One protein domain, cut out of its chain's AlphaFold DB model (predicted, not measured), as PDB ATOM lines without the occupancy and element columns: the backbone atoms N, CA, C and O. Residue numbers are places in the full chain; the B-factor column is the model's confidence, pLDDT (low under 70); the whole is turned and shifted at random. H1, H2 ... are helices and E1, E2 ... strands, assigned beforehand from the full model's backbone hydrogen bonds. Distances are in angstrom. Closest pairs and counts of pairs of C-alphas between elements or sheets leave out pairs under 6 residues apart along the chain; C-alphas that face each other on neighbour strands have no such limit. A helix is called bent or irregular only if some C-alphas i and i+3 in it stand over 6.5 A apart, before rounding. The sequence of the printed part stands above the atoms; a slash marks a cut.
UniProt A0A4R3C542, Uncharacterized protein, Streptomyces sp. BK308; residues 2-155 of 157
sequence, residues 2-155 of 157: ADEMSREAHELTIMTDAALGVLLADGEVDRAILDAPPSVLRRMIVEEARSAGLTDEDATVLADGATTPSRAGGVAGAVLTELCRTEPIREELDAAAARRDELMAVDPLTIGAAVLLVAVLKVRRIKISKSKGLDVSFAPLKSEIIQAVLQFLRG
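What this domain is: This is residues 2 to 155 of the 157 residues of an uncharacterized protein of Streptomyces sp. BK308 (UniProt A0A4R3C542). H7 runs through the middle of a compact cluster of helices, with H1, H2, H3, H4 and H5 packed round it, H8 packed on H5 and H4, and H6 crossing H1. The small strand hairpin E1 and E2 lies at one end of the whole, and residues 2 to 8 of the long helix H1 stick out at the other. The printed part has 154 residues with eight named helices and two named strands, in the order H1 H2 H3 H4 H5 H6 H7 E1 E2 H8; the strands make one antiparallel sheet, order E1 - E2, and the class is mostly helix. The whole is compact, with a radius of gyration of the C-alphas of 14.5 A, and spans 41 by 39 by 29 A.

How they stand to each other: E1, residues 125 to 128, and E2, residues 134 to 137, form a hairpin of antiparallel strands at 153 degrees; N 128 and O 134 are 2.9 A apart and N 136 and O 126 are 3.0 A apart, within hydrogen-bond range. The closest C-alphas of E1 and H6, residues 87 to 100, are those of Ile 128 and Glu 92, 6.8 A apart. H6 touches H1, residues 2 to 23, opposite ways at a steep tilt of 67 degrees, only just short of about perpendicular; the closest C-alphas, of Ala 96 and Ala 18, are 5.0 A apart, and H1 touches H6 with its residues 14 to 22 alone. H1 touches H7, residues 109 to 122, the same way at a shallow tilt of 31 degrees, closest at the C-alphas of Leu 20 and Leu 116, 5.9 A apart. H7 and H5, residues 69 to 85, are the hubs, touching 5 other helices each. They touch each other the same way at a steep tilt of 47 degrees, with the C-alphas of Ala 113 and Ala 76 closest at 4.8 A. H3, residues 38 to 51, H4, residues 56 to 67, and H7 make an up and down bundle, each running against the one before it in the chain. H3 and H4 are a helical hairpin at a shallow tilt of 33 degrees, only just short of steep, with the C-alphas of Val 46 and Ala 59 closest at 4.8 A. H2, residues 31 to 35, touches H7, closest at the C-alphas of Leu 34 and Val 115, 6.4 A apart. H8, residues 139 to 153, touches H5 opposite ways at a steep tilt of 36 degrees, only just past shallow, closest at the C-alphas of Val 149 and Ala 78, 5.5 A apart. H1 and H8 are apart. Every O i to N i+4 pair is within hydrogen-bond range in H1, H3, H4 and H7; the counts are 11 of 13 in H5, 9 of 10 in H6, 10 of 11 in H8 and 0 of 1 in H2, where 2 of 2 O i to N i+3 pairs are within range.

Where its parts are: H1 begins at C-alpha 2 (174.620, 209.686, 217.881) and is 31.5 A long from first to last C-alpha. H2 is 8.1 A, H3 19.7 A and H4 16.6 A long. H5 is 25.6 A long and irregular, with C-alphas 70 and 73 7.2 A apart. H6 is 20.0 A long, and H7 19.7 A from C-alpha 109 at (169.848, 220.271, 204.466). E1 and E2 are 9.8 A each, and H8, 21.5 A, ends at C-alpha 153 (178.235, 232.975, 210.856).

The domain as a whole: The two C-alphas farthest apart, of Ala 2 and Lys 132, are 42.9 A apart. The printed part has no cut and no long link; H1 to H2 and H6 to H7 are short links, the others tight. The mean pLDDT of the printed part is 82.4, and it is under 70 at residues 2 to 5, 27, 100 to 111 and 129 to 133.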
ATOM      1  N   ALA A   2     174.829 209.930 219.325       59.94
ATOM      2  CA  ALA A   2     174.620 209.686 217.881       59.94
ATOM      3  C   ALA A   2     173.129 209.683 217.458       59.94
ATOM      4  O   ALA A   2     172.767 210.360 216.502       59.94
ATOM      5  N   ASP A   3     172.257 209.018 218.225       62.00
ATOM      6  CA  ASP A   3     170.805 208.983 217.951       62.00
ATOM      7  C   ASP A   3     170.105 210.335 218.172       62.00
ATOM      8  O   ASP A   3     169.074 210.623 217.572       62.00
ATOM      9  N   GLU A   4     170.676 211.177 219.030       62.75
ATOM     10  CA  GLU A   4     170.133 212.491 219.385       62.75
ATOM     11  C   GLU A   4     170.481 213.521 218.309       62.75
ATOM     12  O   GLU A   4     169.591 214.181 217.786       62.75
ATOM     13  N   MET A   5     171.737 213.522 217.848       60.88
ATOM     14  CA  MET A   5     172.159 214.296 216.678       60.88
ATOM     15  C   MET A   5     171.398 213.895 215.408       60.88
ATOM     16  O   MET A   5     171.079 214.747 214.582       60.88
ATOM     17  N   SER A   6     171.085 212.604 215.244       70.50
ATOM     18  CA  SER A   6     170.289 212.127 214.109       70.50
ATOM     19  C   SER A   6     168.828 212.574 214.188       70.50
ATOM     20  O   SER A   6     168.210 212.781 213.146       70.50
ATOM     21  N   ARG A   7     168.268 212.726 215.396       76.12
ATOM     22  CA  ARG A   7     166.910 213.246 215.597       76.12
ATOM     23  C   ARG A   7     166.851 214.752 215.352       76.12
ATOM     24  O   ARG A   7     165.964 215.195 214.635       76.12
ATOM     25  N   GLU A   8     167.808 215.511 215.878       76.50
ATOM     26  CA  GLU A   8     167.890 216.963 215.672       76.50
ATOM     27  C   GLU A   8     168.063 217.323 214.192       76.50
ATOM     28  O   GLU A   8     167.369 218.196 213.676       76.50
ATOM     29  N   ALA A   9     168.942 216.614 213.474       77.62
ATOM     30  CA  ALA A   9     169.117 216.810 212.036       77.62
ATOM     31  C   ALA A   9     167.830 216.496 211.252       77.62
ATOM     32  O   ALA A   9     167.476 217.202 210.303       77.62
ATOM     33  N   HIS A  10     167.102 215.460 211.671       80.69
ATOM     34  CA  HIS A  10     165.839 215.080 211.053       80.69
ATOM     35  C   HIS A  10     164.737 216.121 211.290       80.69
ATOM     36  O   HIS A  10     164.084 216.553 210.341       80.69
ATOM     37  N   GLU A  11     164.578 216.586 212.527       84.50
ATOM     38  CA  GLU A  11     163.620 217.636 212.885       84.50
ATOM     39  C   GLU A  11     163.924 218.943 212.143       84.50
ATOM     40  O   GLU A  11     163.033 219.563 211.556       84.50
ATOM     41  N   LEU A  12     165.204 219.316 212.070       84.88
ATOM     42  CA  LEU A  12     165.650 220.483 211.318       84.88
ATOM     43  C   LEU A  12     165.330 220.366 209.822       84.88
ATOM     44  O   LEU A  12     164.951 221.361 209.200       84.88
ATOM     45  N   THR A  13     165.434 219.165 209.248       84.88
ATOM     46  CA  THR A  13     165.049 218.899 207.853       84.88
ATOM     47  C   THR A  13     163.554 219.138 207.646       84.88
ATOM     48  O   THR A  13     163.175 219.927 206.781       84.88
ATOM     49  N   ILE A  14     162.706 218.523 208.479       85.06
ATOM     50  CA  ILE A  14     161.241 218.654 208.397       85.06
ATOM     51  C   ILE A  14     160.822 220.120 208.516       85.06
ATOM     52  O   ILE A  14     160.017 220.606 207.717       85.06
ATOM     53  N   MET A  15     161.390 220.840 209.484       86.50
ATOM     54  CA  MET A  15     161.075 222.248 209.721       86.50
ATOM     55  C   MET A  15     161.575 223.158 208.598       86.50
ATOM     56  O   MET A  15     160.874 224.091 208.204       86.50
ATOM     57  N   THR A  16     162.751 222.878 208.030       87.25
ATOM     58  CA  THR A  16     163.270 223.610 206.862       87.25
ATOM     59  C   THR A  16     162.335 223.441 205.673       87.25
ATOM     60  O   THR A  16     161.926 224.425 205.051       87.25
ATOM     61  N   ASP A  17     161.923 222.209 205.397       86.06
ATOM     62  CA  ASP A  17     160.978 221.923 204.332       86.06
ATOM     63  C   ASP A  17     159.634 222.612 204.595       86.06
ATOM     64  O   ASP A  17     159.086 223.256 203.690       86.06
ATOM     65  N   ALA A  18     159.099 222.522 205.822       86.06
ATOM     66  CA  ALA A  18     157.897 223.231 206.275       86.06
ATOM     67  C   ALA A  18     157.976 224.724 205.942       86.06
ATOM     68  O   ALA A  18     157.098 225.233 205.237       86.06
ATOM     69  N   ALA A  19     159.070 225.378 206.334       87.25
ATOM     70  CA  ALA A  19     159.325 226.783 206.049       87.25
ATOM     71  C   ALA A  19     159.353 227.094 204.558       87.25
ATOM     72  O   ALA A  19     158.678 228.024 204.122       87.25
ATOM     73  N   LEU A  20     160.038 226.286 203.752       87.31
ATOM     74  CA  LEU A  20     160.020 226.436 202.297       87.31
ATOM     75  C   LEU A  20     158.609 226.300 201.720       87.31
ATOM     76  O   LEU A  20     158.213 227.076 200.857       87.31
ATOM     77  N   GLY A  21     157.823 225.346 202.215       85.19
ATOM     78  CA  GLY A  21     156.440 225.150 201.784       85.19
ATOM     79  C   GLY A  21     155.565 226.379 202.036       85.19
ATOM     80  O   GLY A  21     154.791 226.757 201.159       85.19
ATOM     81  N   VAL A  22     155.724 227.014 203.200       85.81
ATOM     82  CA  VAL A  22     155.007 228.243 203.576       85.81
ATOM     83  C   VAL A  22     155.502 229.438 202.757       85.81
ATOM     84  O   VAL A  22     154.701 230.145 202.153       85.81
ATOM     85  N   LEU A  23     156.819 229.643 202.677       85.44
ATOM     86  CA  LEU A  23     157.421 230.811 202.024       85.44
ATOM     87  C   LEU A  23     157.250 230.808 200.498       85.44
ATOM     88  O   LEU A  23     157.098 231.865 199.891       85.44
ATOM     89  N   LEU A  24     157.257 229.635 199.861       84.50
ATOM     90  CA  LEU A  24     157.088 229.498 198.410       84.50
ATOM     91  C   LEU A  24     155.609 229.417 197.980       84.50
ATOM     92  O   LEU A  24     155.326 229.314 196.784       84.50
ATOM     93  N   ALA A  25     154.653 229.418 198.917       80.12
ATOM     94  CA  ALA A  25     153.232 229.221 198.615       80.12
ATOM     95  C   ALA A  25     152.627 230.351 197.766       80.12
ATOM     96  O   ALA A  25     151.789 230.083 196.905       80.12
ATOM     97  N   ASP A  26     153.071 231.592 197.974       71.31
ATOM     98  CA  ASP A  26     152.521 232.780 197.309       71.31
ATOM     99  C   ASP A  26     153.136 233.070 195.926       71.31
ATOM    100  O   ASP A  26     152.732 234.019 195.255       71.31
ATOM    101  N   GLY A  27     154.091 232.252 195.468       69.19
ATOM    102  CA  GLY A  27     154.678 232.367 194.128       69.19
ATOM    103  C   GLY A  27     155.611 233.567 193.929       69.19
ATOM    104  O   GLY A  27     156.091 233.782 192.819       69.19
ATOM    105  N   GLU A  28     155.917 234.327 194.986       78.44
ATOM    106  CA  GLU A  28     156.936 235.391 194.947       78.44
ATOM    107  C   GLU A  28     158.344 234.840 194.661       78.44
ATOM    108  O   GLU A  28     159.230 235.557 194.192       78.44
ATOM    109  N   VAL A  29     158.543 233.547 194.918       79.25
ATOM    110  CA  VAL A  29     159.773 232.812 194.644       79.25
ATOM    111  C   VAL A  29     159.421 231.585 193.811       79.25
ATOM    112  O   VAL A  29     158.565 230.785 194.191       79.25
ATOM    113  N   ASP A  30     160.082 231.448 192.662       81.75
ATOM    114  CA  ASP A  30     159.887 230.325 191.745       81.75
ATOM    115  C   ASP A  30     160.342 229.011 192.393       81.75
ATOM    116  O   ASP A  30     161.473 228.914 192.867       81.75
ATOM    117  N   ARG A  31     159.483 227.982 192.369       80.75
ATOM    118  CA  ARG A  31     159.787 226.643 192.898       80.75
ATOM    119  C   ARG A  31     160.950 225.964 192.180       80.75
ATOM    120  O   ARG A  31     161.597 225.125 192.797       80.75
ATOM    121  N   ALA A  32     161.266 226.359 190.944       81.62
ATOM    122  CA  ALA A  32     162.444 225.880 190.221       81.62
ATOM    123  C   ALA A  32     163.767 226.160 190.963       81.62
ATOM    124  O   ALA A  32     164.788 225.544 190.669       81.62
ATOM    125  N   ILE A  33     163.762 227.061 191.954       82.38
ATOM    126  CA  ILE A  33     164.915 227.300 192.823       82.38
ATOM    127  C   ILE A  33     165.331 226.062 193.635       82.38
ATOM    128  O   ILE A  33     166.501 225.944 193.988       82.38
ATOM    129  N   LEU A  34     164.402 225.141 193.916       83.12
ATOM    130  CA  LEU A  34     164.672 223.917 194.680       83.12
ATOM    131  C   LEU A  34     165.652 222.988 193.953       83.12
ATOM    132  O   LEU A  34     166.405 222.266 194.600       83.12
ATOM    133  N   ASP A  35     165.685 223.067 192.622       83.81
ATOM    134  CA  ASP A  35     166.564 222.274 191.761       83.81
ATOM    135  C   ASP A  35     167.840 223.040 191.355       83.81
ATOM    136  O   ASP A  35     168.653 222.553 190.563       83.81
ATOM    137  N   ALA A  36     168.031 224.267 191.858       83.81
ATOM    138  CA  ALA A  36     169.158 225.102 191.470       83.81
ATOM    139  C   ALA A  36     170.481 224.593 192.076       83.81
ATOM    140  O   ALA A  36     170.546 224.257 193.261       83.81
ATOM    141  N   PRO A  37     171.590 224.594 191.309       85.62
ATOM    142  CA  PRO A  37     172.882 224.178 191.840       85.62
ATOM    143  C   PRO A  37     173.422 225.195 192.866       85.62
ATOM    144  O   PRO A  37     173.152 226.397 192.743       85.62
ATOM    145  N   PRO A  38     174.272 224.773 193.827       82.88
ATOM    146  CA  PRO A  38     174.777 225.646 194.895       82.88
ATOM    147  C   PRO A  38     175.450 226.936 194.409       82.88
ATOM    148  O   PRO A  38     175.307 227.980 195.036       82.88
ATOM    149  N   SER A  39     176.145 226.902 193.269       86.62
ATOM    150  CA  SER A  39     176.775 228.091 192.677       86.62
ATOM    151  C   SER A  39     175.759 229.138 192.207       86.62
ATOM    152  O   SER A  39     176.011 230.339 192.326       86.62
ATOM    153  N   VAL A  40     174.600 228.699 191.709       90.00
ATOM    154  CA  VAL A  40     173.487 229.578 191.333       90.00
ATOM    155  C   VAL A  40     172.834 230.152 192.586       90.00
ATOM    156  O   VAL A  40     172.657 231.367 192.650       90.00
ATOM    157  N   LEU A  41     172.571 229.322 193.602       89.44
ATOM    158  CA  LEU A  41     172.026 229.772 194.889       89.44
ATOM    159  C   LEU A  41     172.941 230.804 195.556       89.44
ATOM    160  O   LEU A  41     172.470 231.856 195.978       89.44
ATOM    161  N   ARG A  42     174.259 230.570 195.557       92.69
ATOM    162  CA  ARG A  42     175.256 231.521 196.067       92.69
ATOM    163  C   ARG A  42     175.131 232.886 195.390       92.69
ATOM    164  O   ARG A  42     175.087 233.907 196.069       92.69
ATOM    165  N   ARG A  43     175.073 232.915 194.053       92.69
ATOM    166  CA  ARG A  43     174.929 234.164 193.291       92.69
ATOM    167  C   ARG A  43     173.615 234.873 193.627       92.69
ATOM    168  O   ARG A  43     173.639 236.073 193.873       92.69
ATOM    169  N   MET A  44     172.510 234.130 193.692       93.75
ATOM    170  CA  MET A  44     171.202 234.685 194.053       93.75
ATOM    171  C   MET A  44     171.215 235.295 195.458       93.75
ATOM    172  O   MET A  44     170.724 236.401 195.632       93.75
ATOM    173  N   ILE A  45     171.824 234.628 196.445       94.31
ATOM    174  CA  ILE A  45     171.953 235.172 197.807       94.31
ATOM    175  C   ILE A  45     172.713 236.501 197.784       94.31
ATOM    176  O   ILE A  45     172.253 237.461 198.392       94.31
ATOM    177  N   VAL A  46     173.833 236.590 197.056       95.19
ATOM    178  CA  VAL A  46     174.608 237.839 196.954       95.19
ATOM    179  C   VAL A  46     173.785 238.962 196.315       95.19
ATOM    180  O   VAL A  46     173.765 240.082 196.826       95.19
ATOM    181  N   GLU A  47     173.110 238.683 195.200       93.94
ATOM    182  CA  GLU A  47     172.298 239.665 194.468       93.94
ATOM    183  C   GLU A  47     171.118 240.178 195.305       93.94
ATOM    184  O   GLU A  47     170.884 241.388 195.385       93.94
ATOM    185  N   GLU A  48     170.407 239.275 195.978       92.31
ATOM    186  CA  GLU A  48     169.265 239.630 196.821       92.31
ATOM    187  C   GLU A  48     169.703 240.331 198.113       92.31
ATOM    188  O   GLU A  48     169.082 241.313 198.519       92.31
ATOM    189  N   ALA A  49     170.815 239.912 198.725       91.88
ATOM    190  CA  ALA A  49     171.378 240.579 199.897       91.88
ATOM    191  C   ALA A  49     171.767 242.033 199.584       91.88
ATOM    192  O   ALA A  49     171.404 242.952 200.319       91.88
ATOM    193  N   ARG A  50     172.437 242.265 198.449       92.56
ATOM    194  CA  ARG A  50     172.753 243.620 197.968       92.56
ATOM    195  C   ARG A  50     171.498 244.443 197.713       92.56
ATOM    196  O   ARG A  50     171.433 245.605 198.106       92.56
ATOM    197  N   SER A  51     170.488 243.836 197.094       90.44
ATOM    198  CA  SER A  51     169.199 244.490 196.836       90.44
ATOM    199  C   SER A  51     168.464 244.851 198.133       90.44
ATOM    200  O   SER A  51     167.722 245.830 198.168       90.44
ATOM    201  N   ALA A  52     168.714 244.107 199.213       86.44
ATOM    202  CA  ALA A  52     168.242 244.397 200.563       86.44
ATOM    203  C   ALA A  52     169.098 245.439 201.318       86.44
ATOM    204  O   ALA A  52     168.811 245.732 202.478       86.44
ATOM    205  N   GLY A  53     170.124 246.019 200.684       91.06
ATOM    206  CA  GLY A  53     170.967 247.071 201.260       91.06
ATOM    207  C   GLY A  53     172.133 246.571 202.118       91.06
ATOM    208  O   GLY A  53     172.734 247.370 202.836       91.06
ATOM    209  N   LEU A  54     172.461 245.275 202.064       93.94
ATOM    210  CA  LEU A  54     173.626 244.717 202.756       93.94
ATOM    211  C   LEU A  54     174.933 245.082 202.047       93.94
ATOM    212  O   LEU A  54     174.968 245.295 200.832       93.94
ATOM    213  N   THR A  55     176.024 245.110 202.815       95.38
ATOM    214  CA  THR A  55     177.369 245.305 202.262       95.38
ATOM    215  C   THR A  55     177.803 244.100 201.422       95.38
ATOM    216  O   THR A  55     177.306 242.986 201.597       95.38
ATOM    217  N   ASP A  56     178.774 244.301 200.528       92.25
ATOM    218  CA  ASP A  56     179.361 243.211 199.734       92.25
ATOM    219  C   ASP A  56     179.982 242.110 200.600       92.25
ATOM    220  O   ASP A  56     179.928 240.926 200.253       92.25
ATOM    221  N   GLU A  57     180.551 242.501 201.738       94.88
ATOM    222  CA  GLU A  57     181.113 241.581 202.717       94.88
ATOM    223  C   GLU A  57     180.010 240.736 203.366       94.88
ATOM    224  O   GLU A  57     180.080 239.508 203.318       94.88
ATOM    225  N   ASP A  58     178.952 241.367 203.887       94.81
ATOM    226  CA  ASP A  58     177.816 240.660 204.496       94.81
ATOM    227  C   ASP A  58     177.129 239.723 203.493       94.81
ATOM    228  O   ASP A  58     176.832 238.571 203.812       94.81
ATOM    229  N   ALA A  59     176.915 240.187 202.259       93.50
ATOM    230  CA  ALA A  59     176.316 239.397 201.188       93.50
ATOM    231  C   ALA A  59     177.151 238.147 200.861       93.50
ATOM    232  O   ALA A  59     176.603 237.060 200.660       93.50
ATOM    233  N   THR A  60     178.479 238.282 200.847       93.75
ATOM    234  CA  THR A  60     179.406 237.165 200.620       93.75
ATOM    235  C   THR A  60     179.385 236.178 201.785       93.75
ATOM    236  O   THR A  60     179.293 234.973 201.555       93.75
ATOM    237  N   VAL A  61     179.388 236.673 203.028       94.94
ATOM    238  CA  VAL A  61     179.304 235.841 204.240       94.94
ATOM    239  C   VAL A  61     178.019 235.017 204.252       94.94
ATOM    240  O   VAL A  61     178.084 233.807 204.470       94.94
ATOM    241  N   LEU A  62     176.868 235.635 203.969       92.69
ATOM    242  CA  LEU A  62     175.580 234.942 203.872       92.69
ATOM    243  C   LEU A  62     175.611 233.829 202.819       92.69
ATOM    244  O   LEU A  62     175.197 232.698 203.088       92.69
ATOM    245  N   ALA A  63     176.125 234.139 201.629       92.12
ATOM    246  CA  ALA A  63     176.155 233.205 200.514       92.12
ATOM    247  C   ALA A  63     177.086 232.013 200.779       92.12
ATOM    248  O   ALA A  63     176.704 230.866 200.540       92.12
ATOM    249  N   ASP A  64     178.278 232.264 201.321       91.69
ATOM    250  CA  ASP A  64     179.233 231.213 201.680       91.69
ATOM    251  C   ASP A  64     178.730 230.377 202.861       91.69
ATOM    252  O   ASP A  64     178.859 229.153 202.856       91.69
ATOM    253  N   GLY A  65     178.103 231.008 203.856       89.94
ATOM    254  CA  GLY A  65     177.524 230.328 205.010       89.94
ATOM    255  C   GLY A  65     176.422 229.341 204.637       89.94
ATOM    256  O   GLY A  65     176.450 228.197 205.085       89.94
ATOM    257  N   ALA A  66     175.482 229.758 203.786       89.62
ATOM    258  CA  ALA A  66     174.342 228.928 203.400       89.62
ATOM    259  C   ALA A  66     174.699 227.801 202.414       89.62
ATOM    260  O   ALA A  66     173.996 226.799 202.349       89.62
ATOM    261  N   THR A  67     175.786 227.951 201.649       88.00
ATOM    262  CA  THR A  67     176.200 226.969 200.627       88.00
ATOM    263  C   THR A  67     177.346 226.056 201.073       88.00
ATOM    264  O   THR A  67     177.715 225.132 200.349       88.00
ATOM    265  N   THR A  68     177.882 226.262 202.281       88.06
ATOM    266  CA  THR A  68     178.900 225.393 202.887       88.06
ATOM    267  C   THR A  68     178.242 224.319 203.767       88.06
ATOM    268  O   THR A  68     177.597 224.675 204.758       88.06
ATOM    269  N   PRO A  69     178.457 223.010 203.511       84.00
ATOM    270  CA  PRO A  69     177.769 221.932 204.236       84.00
ATOM    271  C   PRO A  69     177.912 221.979 205.763       84.00
ATOM    272  O   PRO A  69     176.947 221.751 206.483       84.00
ATOM    273  N   SER A  70     179.094 222.335 206.278       85.06
ATOM    274  CA  SER A  70     179.355 222.399 207.726       85.06
ATOM    275  C   SER A  70     178.666 223.563 208.443       85.06
ATOM    276  O   SER A  70     178.647 223.591 209.671       85.06
ATOM    277  N   ARG A  71     178.121 224.535 207.701       85.62
ATOM    278  CA  ARG A  71     177.447 225.725 208.246       85.62
ATOM    279  C   ARG A  71     175.960 225.771 207.912       85.62
ATOM    280  O   ARG A  71     175.211 226.417 208.639       85.62
ATOM    281  N   ALA A  72     175.537 225.062 206.867       85.69
ATOM    282  CA  ALA A  72     174.168 225.081 206.369       85.69
ATOM    283  C   ALA A  72     173.122 224.786 207.454       85.69
ATOM    284  O   ALA A  72     172.133 225.508 207.549       85.69
ATOM    285  N   GLY A  73     173.363 223.795 208.319       85.81
ATOM    286  CA  GLY A  73     172.420 223.476 209.395       85.81
ATOM    287  C   GLY A  73     172.238 224.594 210.412       85.81
ATOM    288  O   GLY A  73     171.110 224.918 210.770       85.81
ATOM    289  N   GLY A  74     173.319 225.264 210.805       87.31
ATOM    290  CA  GLY A  74     173.203 226.416 211.694       87.31
ATOM    291  C   GLY A  74     172.562 227.632 211.020       87.31
ATOM    292  O   GLY A  74     171.814 228.355 211.670       87.31
ATOM    293  N   VAL A  75     172.755 227.819 209.706       90.44
ATOM    294  CA  VAL A  75     172.029 228.849 208.938       90.44
ATOM    295  C   VAL A  75     170.527 228.560 208.921       90.44
ATOM    296  O   VAL A  75     169.743 229.450 209.240       90.44
ATOM    297  N   ALA A  76     170.119 227.327 208.602       89.12
ATOM    298  CA  ALA A  76     168.713 226.928 208.637       89.12
ATOM    299  C   ALA A  76     168.115 227.110 210.042       89.12
ATOM    300  O   ALA A  76     167.048 227.706 210.182       89.12
ATOM    301  N   GLY A  77     168.835 226.684 211.084       88.69
ATOM    302  CA  GLY A  77     168.419 226.849 212.476       88.69
ATOM    303  C   GLY A  77     168.250 228.315 212.891       88.69
ATOM    304  O   GLY A  77     167.250 228.657 213.522       88.69
ATOM    305  N   ALA A  78     169.172 229.199 212.494       90.56
ATOM    306  CA  ALA A  78     169.071 230.633 212.766       90.56
ATOM    307  C   ALA A  78     167.848 231.258 212.073       90.56
ATOM    308  O   ALA A  78     167.101 232.004 212.705       90.56
ATOM    309  N   VAL A  79     167.589 230.902 210.808       91.81
ATOM    310  CA  VAL A  79     166.391 231.365 210.088       91.81
ATOM    311  C   VAL A  79     165.113 230.879 210.774       91.81
ATOM    312  O   VAL A  79     164.211 231.677 211.028       91.81
ATOM    313  N   LEU A  80     165.031 229.586 211.091       90.19
ATOM    314  CA  LEU A  80     163.851 228.985 211.715       90.19
ATOM    315  C   LEU A  80     163.578 229.560 213.106       90.19
ATOM    316  O   LEU A  80     162.426 229.834 213.432       90.19
ATOM    317  N   THR A  81     164.626 229.801 213.897       91.50
ATOM    318  CA  THR A  81     164.505 230.410 215.229       91.50
ATOM    319  C   THR A  81     163.795 231.757 215.150       91.50
ATOM    320  O   THR A  81     162.865 232.001 215.914       91.50
ATOM    321  N   GLU A  82     164.192 232.616 214.211       90.69
ATOM    322  CA  GLU A  82     163.575 233.933 214.039       90.69
ATOM    323  C   GLU A  82     162.161 233.837 213.448       90.69
ATOM    324  O   GLU A  82     161.243 234.483 213.950       90.69
ATOM    325  N   LEU A  83     161.934 232.973 212.449       87.44
ATOM    326  CA  LEU A  83     160.591 232.741 211.901       87.44
ATOM    327  C   LEU A  83     159.594 232.313 212.990       87.44
ATOM    328  O   LEU A  83     158.481 232.838 213.053       87.44
ATOM    329  N   CYS A  84     160.008 231.411 213.880       88.69
ATOM    330  CA  CYS A  84     159.178 230.897 214.965       88.69
ATOM    331  C   CYS A  84     158.906 231.914 216.085       88.69
ATOM    332  O   CYS A  84     158.003 231.687 216.890       88.69
ATOM    333  N   ARG A  85     159.624 233.046 216.151       89.19
ATOM    334  CA  ARG A  85     159.293 234.137 217.092       89.19
ATOM    335  C   ARG A  85     158.017 234.874 216.704       89.19
ATOM    336  O   ARG A  85     157.376 235.486 217.555       89.19
ATOM    337  N   THR A  86     157.638 234.817 215.429       85.62
ATOM    338  CA  THR A  86     156.398 235.416 214.943       85.62
ATOM    339  C   THR A  86     155.271 234.395 215.039       85.62
ATOM    340  O   THR A  86     155.144 233.522 214.185       85.62
ATOM    341  N   GLU A  87     154.435 234.527 216.073       86.81
ATOM    342  CA  GLU A  87     153.372 233.570 216.426       86.81
ATOM    343  C   GLU A  87     152.528 233.092 215.224       86.81
ATOM    344  O   GLU A  87     152.429 231.883 215.017       86.81
ATOM    345  N   PRO A  88     152.007 233.977 214.350       84.44
ATOM    346  CA  PRO A  88     151.194 233.532 213.219       84.44
ATOM    347  C   PRO A  88     151.978 232.730 212.164       84.44
ATOM    348  O   PRO A  88     151.407 231.889 211.475       84.44
ATOM    349  N   ILE A  89     153.283 232.985 212.021       83.94
ATOM    350  CA  ILE A  89     154.160 232.223 211.120       83.94
ATOM    351  C   ILE A  89     154.467 230.866 211.747       83.94
ATOM    352  O   ILE A  89     154.357 229.851 211.063       83.94
ATOM    353  N   ARG A  90     154.772 230.830 213.050       88.62
ATOM    354  CA  ARG A  90     154.988 229.589 213.803       88.62
ATOM    355  C   ARG A  90     153.822 228.613 213.632       88.62
ATOM    356  O   ARG A  90     154.047 227.466 213.270       88.62
ATOM    357  N   GLU A  91     152.582 229.071 213.794       87.31
ATOM    358  CA  GLU A  91     151.396 228.212 213.651       87.31
ATOM    359  C   GLU A  91     151.232 227.599 212.244       87.31
ATOM    360  O   GLU A  91     150.725 226.477 212.104       87.31
ATOM    361  N   GLU A  92     151.624 228.326 211.192       86.25
ATOM    362  CA  GLU A  92     151.624 227.811 209.815       86.25
ATOM    363  C   GLU A  92     152.775 226.827 209.585       86.25
ATOM    364  O   GLU A  92     152.575 225.814 208.909       86.25
ATOM    365  N   LEU A  93     153.948 227.083 210.177       86.75
ATOM    366  CA  LEU A  93     155.091 226.171 210.132       86.75
ATOM    367  C   LEU A  93     154.775 224.856 210.837       86.75
ATOM    368  O   LEU A  93     154.933 223.810 210.218       86.75
ATOM    369  N   ASP A  94     154.234 224.895 212.054       85.56
ATOM    370  CA  ASP A  94     153.848 223.700 212.812       85.56
ATOM    371  C   ASP A  94     152.802 222.877 212.043       85.56
ATOM    372  O   ASP A  94     152.888 221.653 211.939       85.56
ATOM    373  N   ALA A  95     151.828 223.547 211.414       84.69
ATOM    374  CA  ALA A  95     150.831 222.882 210.578       84.69
ATOM    375  C   ALA A  95     151.427 222.282 209.295       84.69
ATOM    376  O   ALA A  95     150.952 221.258 208.801       84.69
ATOM    377  N   ALA A  96     152.417 222.938 208.690       83.69
ATOM    378  CA  ALA A  96     153.129 222.422 207.527       83.69
ATOM    379  C   ALA A  96     154.064 221.257 207.894       83.69
ATOM    380  O   ALA A  96     154.133 220.295 207.131       83.69
ATOM    381  N   ALA A  97     154.718 221.314 209.054       83.00
ATOM    382  CA  ALA A  97     155.586 220.270 209.587       83.00
ATOM    383  C   ALA A  97     154.790 219.010 209.945       83.00
ATOM    384  O   ALA A  97     155.121 217.933 209.461       83.00
ATOM    385  N   ALA A  98     153.668 219.147 210.661       80.88
ATOM    386  CA  ALA A  98     152.798 218.019 211.006       80.88
ATOM    387  C   ALA A  98     152.272 217.261 209.770       80.88
ATOM    388  O   ALA A  98     152.152 216.044 209.791       80.88
ATOM    389  N   ARG A  99     152.005 217.969 208.661       74.75
ATOM    390  CA  ARG A  99     151.609 217.353 207.376       74.75
ATOM    391  C   ARG A  99     152.759 216.636 206.662       74.75
ATOM    392  O   ARG A  99     152.507 215.808 205.793       74.75
ATOM    393  N   ARG A 100     154.006 216.999 206.964       69.00
ATOM    394  CA  ARG A 100     155.213 216.428 206.353       69.00
ATOM    395  C   ARG A 100     155.777 215.251 207.128       69.00
ATOM    396  O   ARG A 100     156.324 214.358 206.498       69.00
ATOM    397  N   ASP A 101     155.582 215.211 208.440       61.00
ATOM    398  CA  ASP A 101     155.968 214.074 209.286       61.00
ATOM    399  C   ASP A 101     155.282 212.755 208.837       61.00
ATOM    400  O   ASP A 101     155.760 211.653 209.093       61.00
ATOM    401  N   GLU A 102     154.194 212.855 208.058       54.53
ATOM    402  CA  GLU A 102     153.479 211.729 207.437       54.53
ATOM    403  C   GLU A 102     154.070 211.257 206.080       54.53
ATOM    404  O   GLU A 102     153.659 210.216 205.560       54.53
ATOM    405  N   LEU A 103     155.030 211.980 205.482       46.16
ATOM    406  CA  LEU A 103     155.570 211.730 204.133       46.16
ATOM    407  C   LEU A 103     157.115 211.705 204.147       46.16
ATOM    408  O   LEU A 103     157.776 212.728 204.269       46.16
ATOM    409  N   MET A 104     157.685 210.504 204.012       48.19
ATOM    410  CA  MET A 104     159.108 210.171 204.206       48.19
ATOM    411  C   MET A 104     160.186 210.982 203.443       48.19
ATOM    412  O   MET A 104     160.007 211.368 202.293       48.19
ATOM    413  N   ALA A 105     161.369 211.009 204.085       47.00
ATOM    414  CA  ALA A 105     162.749 210.785 203.605       47.00
ATOM    415  C   ALA A 105     163.264 211.482 202.334       47.00
ATOM    416  O   ALA A 105     163.130 210.932 201.249       47.00
ATOM    417  N   VAL A 106     164.052 212.548 202.523       43.22
ATOM    418  CA  VAL A 106     165.414 212.776 201.983       43.22
ATOM    419  C   VAL A 106     166.084 213.778 202.943       43.22
ATOM    420  O   VAL A 106     165.379 214.587 203.532       43.22
ATOM    421  N   ASP A 107     167.406 213.739 203.126       51.34
ATOM    422  CA  ASP A 107     168.168 214.810 203.793       51.34
ATOM    423  C   ASP A 107     168.881 215.681 202.734       51.34
ATOM    424  O   ASP A 107     169.867 215.233 202.136       51.34
ATOM    425  N   PRO A 108     168.383 216.904 202.446       54.97
ATOM    426  CA  PRO A 108     169.015 217.864 201.557       54.97
ATOM    427  C   PRO A 108     169.375 219.160 202.304       54.97
ATOM    428  O   PRO A 108     169.284 220.241 201.719       54.97
ATOM    429  N   LEU A 109     169.774 219.096 203.581       67.69
ATOM    430  CA  LEU A 109     169.848 220.271 204.466       67.69
ATOM    431  C   LEU A 109     170.664 221.457 203.911       67.69
ATOM    432  O   LEU A 109     170.356 222.613 204.187       67.69
ATOM    433  N   THR A 110     171.683 221.192 203.083       60.53
ATOM    434  CA  THR A 110     172.471 222.247 202.412       60.53
ATOM    435  C   THR A 110     171.679 222.982 201.328       60.53
ATOM    436  O   THR A 110     171.735 224.207 201.247       60.53
ATOM    437  N   ILE A 111     170.916 222.253 200.512       68.25
ATOM    438  CA  ILE A 111     170.036 222.852 199.498       68.25
ATOM    439  C   ILE A 111     168.879 223.560 200.209       68.25
ATOM    440  O   ILE A 111     168.586 224.710 199.894       68.25
ATOM    441  N   GLY A 112     168.300 222.918 201.228       77.44
ATOM    442  CA  GLY A 112     167.235 223.485 202.050       77.44
ATOM    443  C   GLY A 112     167.628 224.822 202.679       77.44
ATOM    444  O   GLY A 112     166.911 225.801 202.503       77.44
ATOM    445  N   ALA A 113     168.796 224.907 203.327       81.81
ATOM    446  CA  ALA A 113     169.285 226.141 203.945       81.81
ATOM    447  C   ALA A 113     169.494 227.278 202.929       81.81
ATOM    448  O   ALA A 113     169.071 228.411 203.164       81.81
ATOM    449  N   ALA A 114     170.123 226.987 201.786       81.12
ATOM    450  CA  ALA A 114     170.373 227.980 200.745       81.12
ATOM    451  C   ALA A 114     169.077 228.469 200.083       81.12
ATOM    452  O   ALA A 114     168.888 229.677 199.925       81.12
ATOM    453  N   VAL A 115     168.156 227.562 199.746       83.31
ATOM    454  CA  VAL A 115     166.842 227.936 199.208       83.31
ATOM    455  C   VAL A 115     166.027 228.709 200.245       83.31
ATOM    456  O   VAL A 115     165.387 229.697 199.891       83.31
ATOM    457  N   LEU A 116     166.087 228.315 201.521       87.25
ATOM    458  CA  LEU A 116     165.374 228.982 202.609       87.25
ATOM    459  C   LEU A 116     165.863 230.418 202.775       87.25
ATOM    460  O   LEU A 116     165.050 231.338 202.855       87.25
ATOM    461  N   LEU A 117     167.180 230.632 202.736       88.75
ATOM    462  CA  LEU A 117     167.747 231.972 202.796       88.75
ATOM    463  C   LEU A 117     167.370 232.813 201.567       88.75
ATOM    464  O   LEU A 117     166.999 233.975 201.726       88.75
ATOM    465  N   VAL A 118     167.391 232.250 200.350       86.94
ATOM    466  CA  VAL A 118     166.912 232.986 199.164       86.94
ATOM    467  C   VAL A 118     165.431 233.340 199.295       86.94
ATOM    468  O   VAL A 118     165.042 234.462 198.966       86.94
ATOM    469  N   ALA A 119     164.607 232.419 199.800       85.88
ATOM    470  CA  ALA A 119     163.191 232.669 200.009       85.88
ATOM    471  C   ALA A 119     162.977 233.822 200.996       85.88
ATOM    472  O   ALA A 119     162.270 234.767 200.665       85.88
ATOM    473  N   VAL A 120     163.662 233.825 202.143       89.00
ATOM    474  CA  VAL A 120     163.619 234.931 203.117       89.00
ATOM    475  C   VAL A 120     164.006 236.267 202.483       89.00
ATOM    476  O   VAL A 120     163.336 237.278 202.703       89.00
ATOM    477  N   LEU A 121     165.078 236.297 201.688       87.00
ATOM    478  CA  LEU A 121     165.554 237.535 201.072       87.00
ATOM    479  C   LEU A 121     164.556 238.083 200.043       87.00
ATOM    480  O   LEU A 121     164.327 239.295 199.998       87.00
ATOM    481  N   LYS A 122     163.900 237.205 199.281       87.50
ATOM    482  CA  LYS A 122     162.947 237.587 198.231       87.50
ATOM    483  C   LYS A 122     161.547 237.897 198.738       87.50
ATOM    484  O   LYS A 122     160.954 238.883 198.299       87.50
ATOM    485  N   VAL A 123     161.035 237.081 199.657       84.94
ATOM    486  CA  VAL A 123     159.657 237.160 200.148       84.94
ATOM    487  C   VAL A 123     159.404 238.529 200.765       84.94
ATOM    488  O   VAL A 123     160.180 239.052 201.571       84.94
ATOM    489  N   ARG A 124     158.318 239.154 200.341       84.06
ATOM    490  CA  ARG A 124     157.832 240.443 200.832       84.06
ATOM    491  C   ARG A 124     156.659 240.242 201.771       84.06
ATOM    492  O   ARG A 124     156.508 241.022 202.713       84.06
ATOM    493  N   ARG A 125     155.838 239.227 201.504       82.69
ATOM    494  CA  ARG A 125     154.579 238.966 202.199       82.69
ATOM    495  C   ARG A 125     154.373 237.474 202.400       82.69
ATOM    496  O   ARG A 125     154.771 236.680 201.558       82.69
ATOM    497  N   ILE A 126     153.742 237.110 203.513       80.00
ATOM    498  CA  ILE A 126     153.330 235.731 203.791       80.00
ATOM    499  C   ILE A 126     151.826 235.724 204.030       80.00
ATOM    500  O   ILE A 126     151.340 236.428 204.923       80.00
ATOM    501  N   LYS A 127     151.088 234.911 203.266       79.00
ATOM    502  CA  LYS A 127     149.686 234.613 203.564       79.00
ATOM    503  C   LYS A 127     149.543 233.526 204.617       79.00
ATOM    504  O   LYS A 127     150.080 232.430 204.495       79.00
ATOM    505  N   ILE A 128     148.715 233.821 205.611       77.56
ATOM    506  CA  ILE A 128     148.393 232.918 206.710       77.56
ATOM    507  C   ILE A 128     147.035 232.276 206.438       77.56
ATOM    508  O   ILE A 128     145.975 232.911 206.518       77.56
ATOM    509  N   SER A 129     147.097 230.997 206.081       68.50
ATOM    510  CA  SER A 129     145.992 230.150 205.641       68.50
ATOM    511  C   SER A 129     144.876 230.050 206.685       68.50
ATOM    512  O   SER A 129     143.695 230.152 206.344       68.50
ATOM    513  N   LYS A 130     145.233 229.877 207.965       61.47
ATOM    514  CA  LYS A 130     144.272 229.676 209.069       61.47
ATOM    515  C   LYS A 130     143.536 230.952 209.496       61.47
ATOM    516  O   LYS A 130     142.452 230.873 210.073       61.47
ATOM    517  N   SER A 131     144.055 232.125 209.139       58.59
ATOM    518  CA  SER A 131     143.596 233.427 209.646       58.59
ATOM    519  C   SER A 131     142.759 234.216 208.635       58.59
ATOM    520  O   SER A 131     142.864 235.439 208.563       58.59
ATOM    521  N   LYS A 132     141.937 233.537 207.819       58.28
ATOM    522  CA  LYS A 132     141.161 234.143 206.711       58.28
ATOM    523  C   LYS A 132     142.031 234.869 205.664       58.28
ATOM    524  O   LYS A 132     141.600 235.873 205.101       58.28
ATOM    525  N   GLY A 133     143.235 234.364 205.386       62.22
ATOM    526  CA  GLY A 133     144.135 234.956 204.391       62.22
ATOM    527  C   GLY A 133     144.810 236.243 204.864       62.22
ATOM    528  O   GLY A 133     145.031 237.144 204.056       62.22
ATOM    529  N   LEU A 134     145.109 236.341 206.166       72.62
ATOM    530  CA  LEU A 134     145.896 237.437 206.727       72.62
ATOM    531  C   LEU A 134     147.238 237.525 205.988       72.62
ATOM    532  O   LEU A 134     147.990 236.557 205.949       72.62
ATOM    533  N   ASP A 135     147.512 238.689 205.411       76.00
ATOM    534  CA  ASP A 135     148.748 238.996 204.699       76.00
ATOM    535  C   ASP A 135     149.675 239.769 205.648       76.00
ATOM    536  O   ASP A 135     149.379 240.905 206.043       76.00
ATOM    537  N   VAL A 136     150.772 239.130 206.057       78.44
ATOM    538  CA  VAL A 136     151.760 239.713 206.967       78.44
ATOM    539  C   VAL A 136     152.939 240.256 206.165       78.44
ATOM    540  O   VAL A 136     153.560 239.540 205.380       78.44
ATOM    541  N   SER A 137     153.277 241.528 206.399       83.06
ATOM    542  CA  SER A 137     154.501 242.125 205.857       83.06
ATOM    543  C   SER A 137     155.724 241.448 206.463       83.06
ATOM    544  O   SER A 137     155.905 241.453 207.681       83.06
ATOM    545  N   PHE A 138     156.589 240.915 205.608       83.88
ATOM    546  CA  PHE A 138     157.776 240.179 206.024       83.88
ATOM    547  C   PHE A 138     158.992 241.088 206.272       83.88
ATOM    548  O   PHE A 138     160.011 240.644 206.788       83.88
ATOM    549  N   ALA A 139     158.908 242.376 205.919       81.44
ATOM    550  CA  ALA A 139     160.054 243.288 205.941       81.44
ATOM    551  C   ALA A 139     160.730 243.461 207.322       81.44
ATOM    552  O   ALA A 139     161.960 243.398 207.356       81.44
ATOM    553  N   PRO A 140     160.004 243.638 208.451       80.56
ATOM    554  CA  PRO A 140     160.640 243.751 209.768       80.56
ATOM    555  C   PRO A 140     161.378 242.461 210.150       80.56
ATOM    556  O   PRO A 140     162.571 242.488 210.448       80.56
ATOM    557  N   LEU A 141     160.698 241.323 209.997       85.06
ATOM    558  CA  LEU A 141     161.215 239.999 210.335       85.06
ATOM    559  C   LEU A 141     162.416 239.595 209.466       85.06
ATOM    560  O   LEU A 141     163.366 238.989 209.949       85.06
ATOM    561  N   LYS A 142     162.425 239.992 208.189       88.88
ATOM    562  CA  LYS A 142     163.554 239.769 207.278       88.88
ATOM    563  C   LYS A 142     164.856 240.344 207.835       88.88
ATOM    564  O   LYS A 142     165.892 239.691 207.746       88.88
ATOM    565  N   SER A 143     164.812 241.550 208.401       86.88
ATOM    566  CA  SER A 143     166.010 242.190 208.955       86.88
ATOM    567  C   SER A 143     166.545 241.452 210.188       86.88
ATOM    568  O   SER A 143     167.755 241.268 210.306       86.88
ATOM    569  N   GLU A 144     165.650 240.954 211.043       88.62
ATOM    570  CA  GLU A 144     165.985 240.164 212.232       88.62
ATOM    571  C   GLU A 144     166.613 238.819 211.843       88.62
ATOM    572  O   GLU A 144     167.685 238.477 212.340       88.62
ATOM    573  N   ILE A 145     166.027 238.123 210.859       89.25
ATOM    574  CA  ILE A 145     166.577 236.879 210.301       89.25
ATOM    575  C   ILE A 145     167.991 237.094 209.754       89.25
ATOM    576  O   ILE A 145     168.904 236.332 210.069       89.25
ATOM    577  N   ILE A 146     168.196 238.140 208.948       91.19
ATOM    578  CA  ILE A 146     169.510 238.451 208.371       91.19
ATOM    579  C   ILE A 146     170.549 238.679 209.478       91.19
ATOM    580  O   ILE A 146     171.656 238.147 209.397       91.19
ATOM    581  N   GLN A 147     170.200 239.447 210.515       90.81
ATOM    582  CA  GLN A 147     171.106 239.718 211.632       90.81
ATOM    583  C   GLN A 147     171.436 238.450 212.423       90.81
ATOM    584  O   GLN A 147     172.610 238.215 212.705       90.81
ATOM    585  N   ALA A 148     170.447 237.606 212.721       90.12
ATOM    586  CA  ALA A 148     170.664 236.344 213.426       90.12
ATOM    587  C   ALA A 148     171.594 235.401 212.642       90.12
ATOM    588  O   ALA A 148     172.544 234.849 213.200       90.12
ATOM    589  N   VAL A 149     171.385 235.275 211.326       91.25
ATOM    590  CA  VAL A 149     172.253 234.463 210.458       91.25
ATOM    591  C   VAL A 149     173.677 235.028 210.421       91.25
ATOM    592  O   VAL A 149     174.641 234.272 210.540       91.25
ATOM    593  N   LEU A 150     173.843 236.349 210.294       92.00
ATOM    594  CA  LEU A 150     175.166 236.982 210.308       92.00
ATOM    595  C   LEU A 150     175.884 236.806 211.650       92.00
ATOM    596  O   LEU A 150     177.087 236.546 211.657       92.00
ATOM    597  N   GLN A 151     175.173 236.927 212.773       91.12
ATOM    598  CA  GLN A 151     175.731 236.692 214.106       91.12
ATOM    599  C   GLN A 151     176.229 235.255 214.242       91.12
ATOM    600  O   GLN A 151     177.396 235.057 214.581       91.12
ATOM    601  N   PHE A 152     175.405 234.272 213.867       89.81
ATOM    602  CA  PHE A 152     175.801 232.865 213.844       89.81
ATOM    603  C   PHE A 152     177.072 232.646 213.005       89.81
ATOM    604  O   PHE A 152     178.051 232.065 213.478       89.81
ATOM    605  N   LEU A 153     177.104 233.165 211.773       88.38
ATOM    606  CA  LEU A 153     178.235 232.975 210.856       88.38
ATOM    607  C   LEU A 153     179.526 233.660 211.321       88.38
ATOM    608  O   LEU A 153     180.618 233.205 210.976       88.38
ATOM    609  N   ARG A 154     179.411 234.738 212.103       90.31
ATOM    610  CA  ARG A 154     180.537 235.474 212.695       90.31
ATOM    611  C   ARG A 154     180.993 234.910 214.045       90.31
ATOM    612  O   ARG A 154     181.959 235.419 214.603       90.31
ATOM    613  N   GLY A 155     180.341 233.861 214.550       77.06
ATOM    614  CA  GLY A 155     180.663 233.251 215.841       77.06
ATOM    615  C   GLY A 155     180.099 234.002 217.050       77.06
ATOM    616  O   GLY A 155     180.599 233.825 218.158       77.06
TER     617      GLY A 155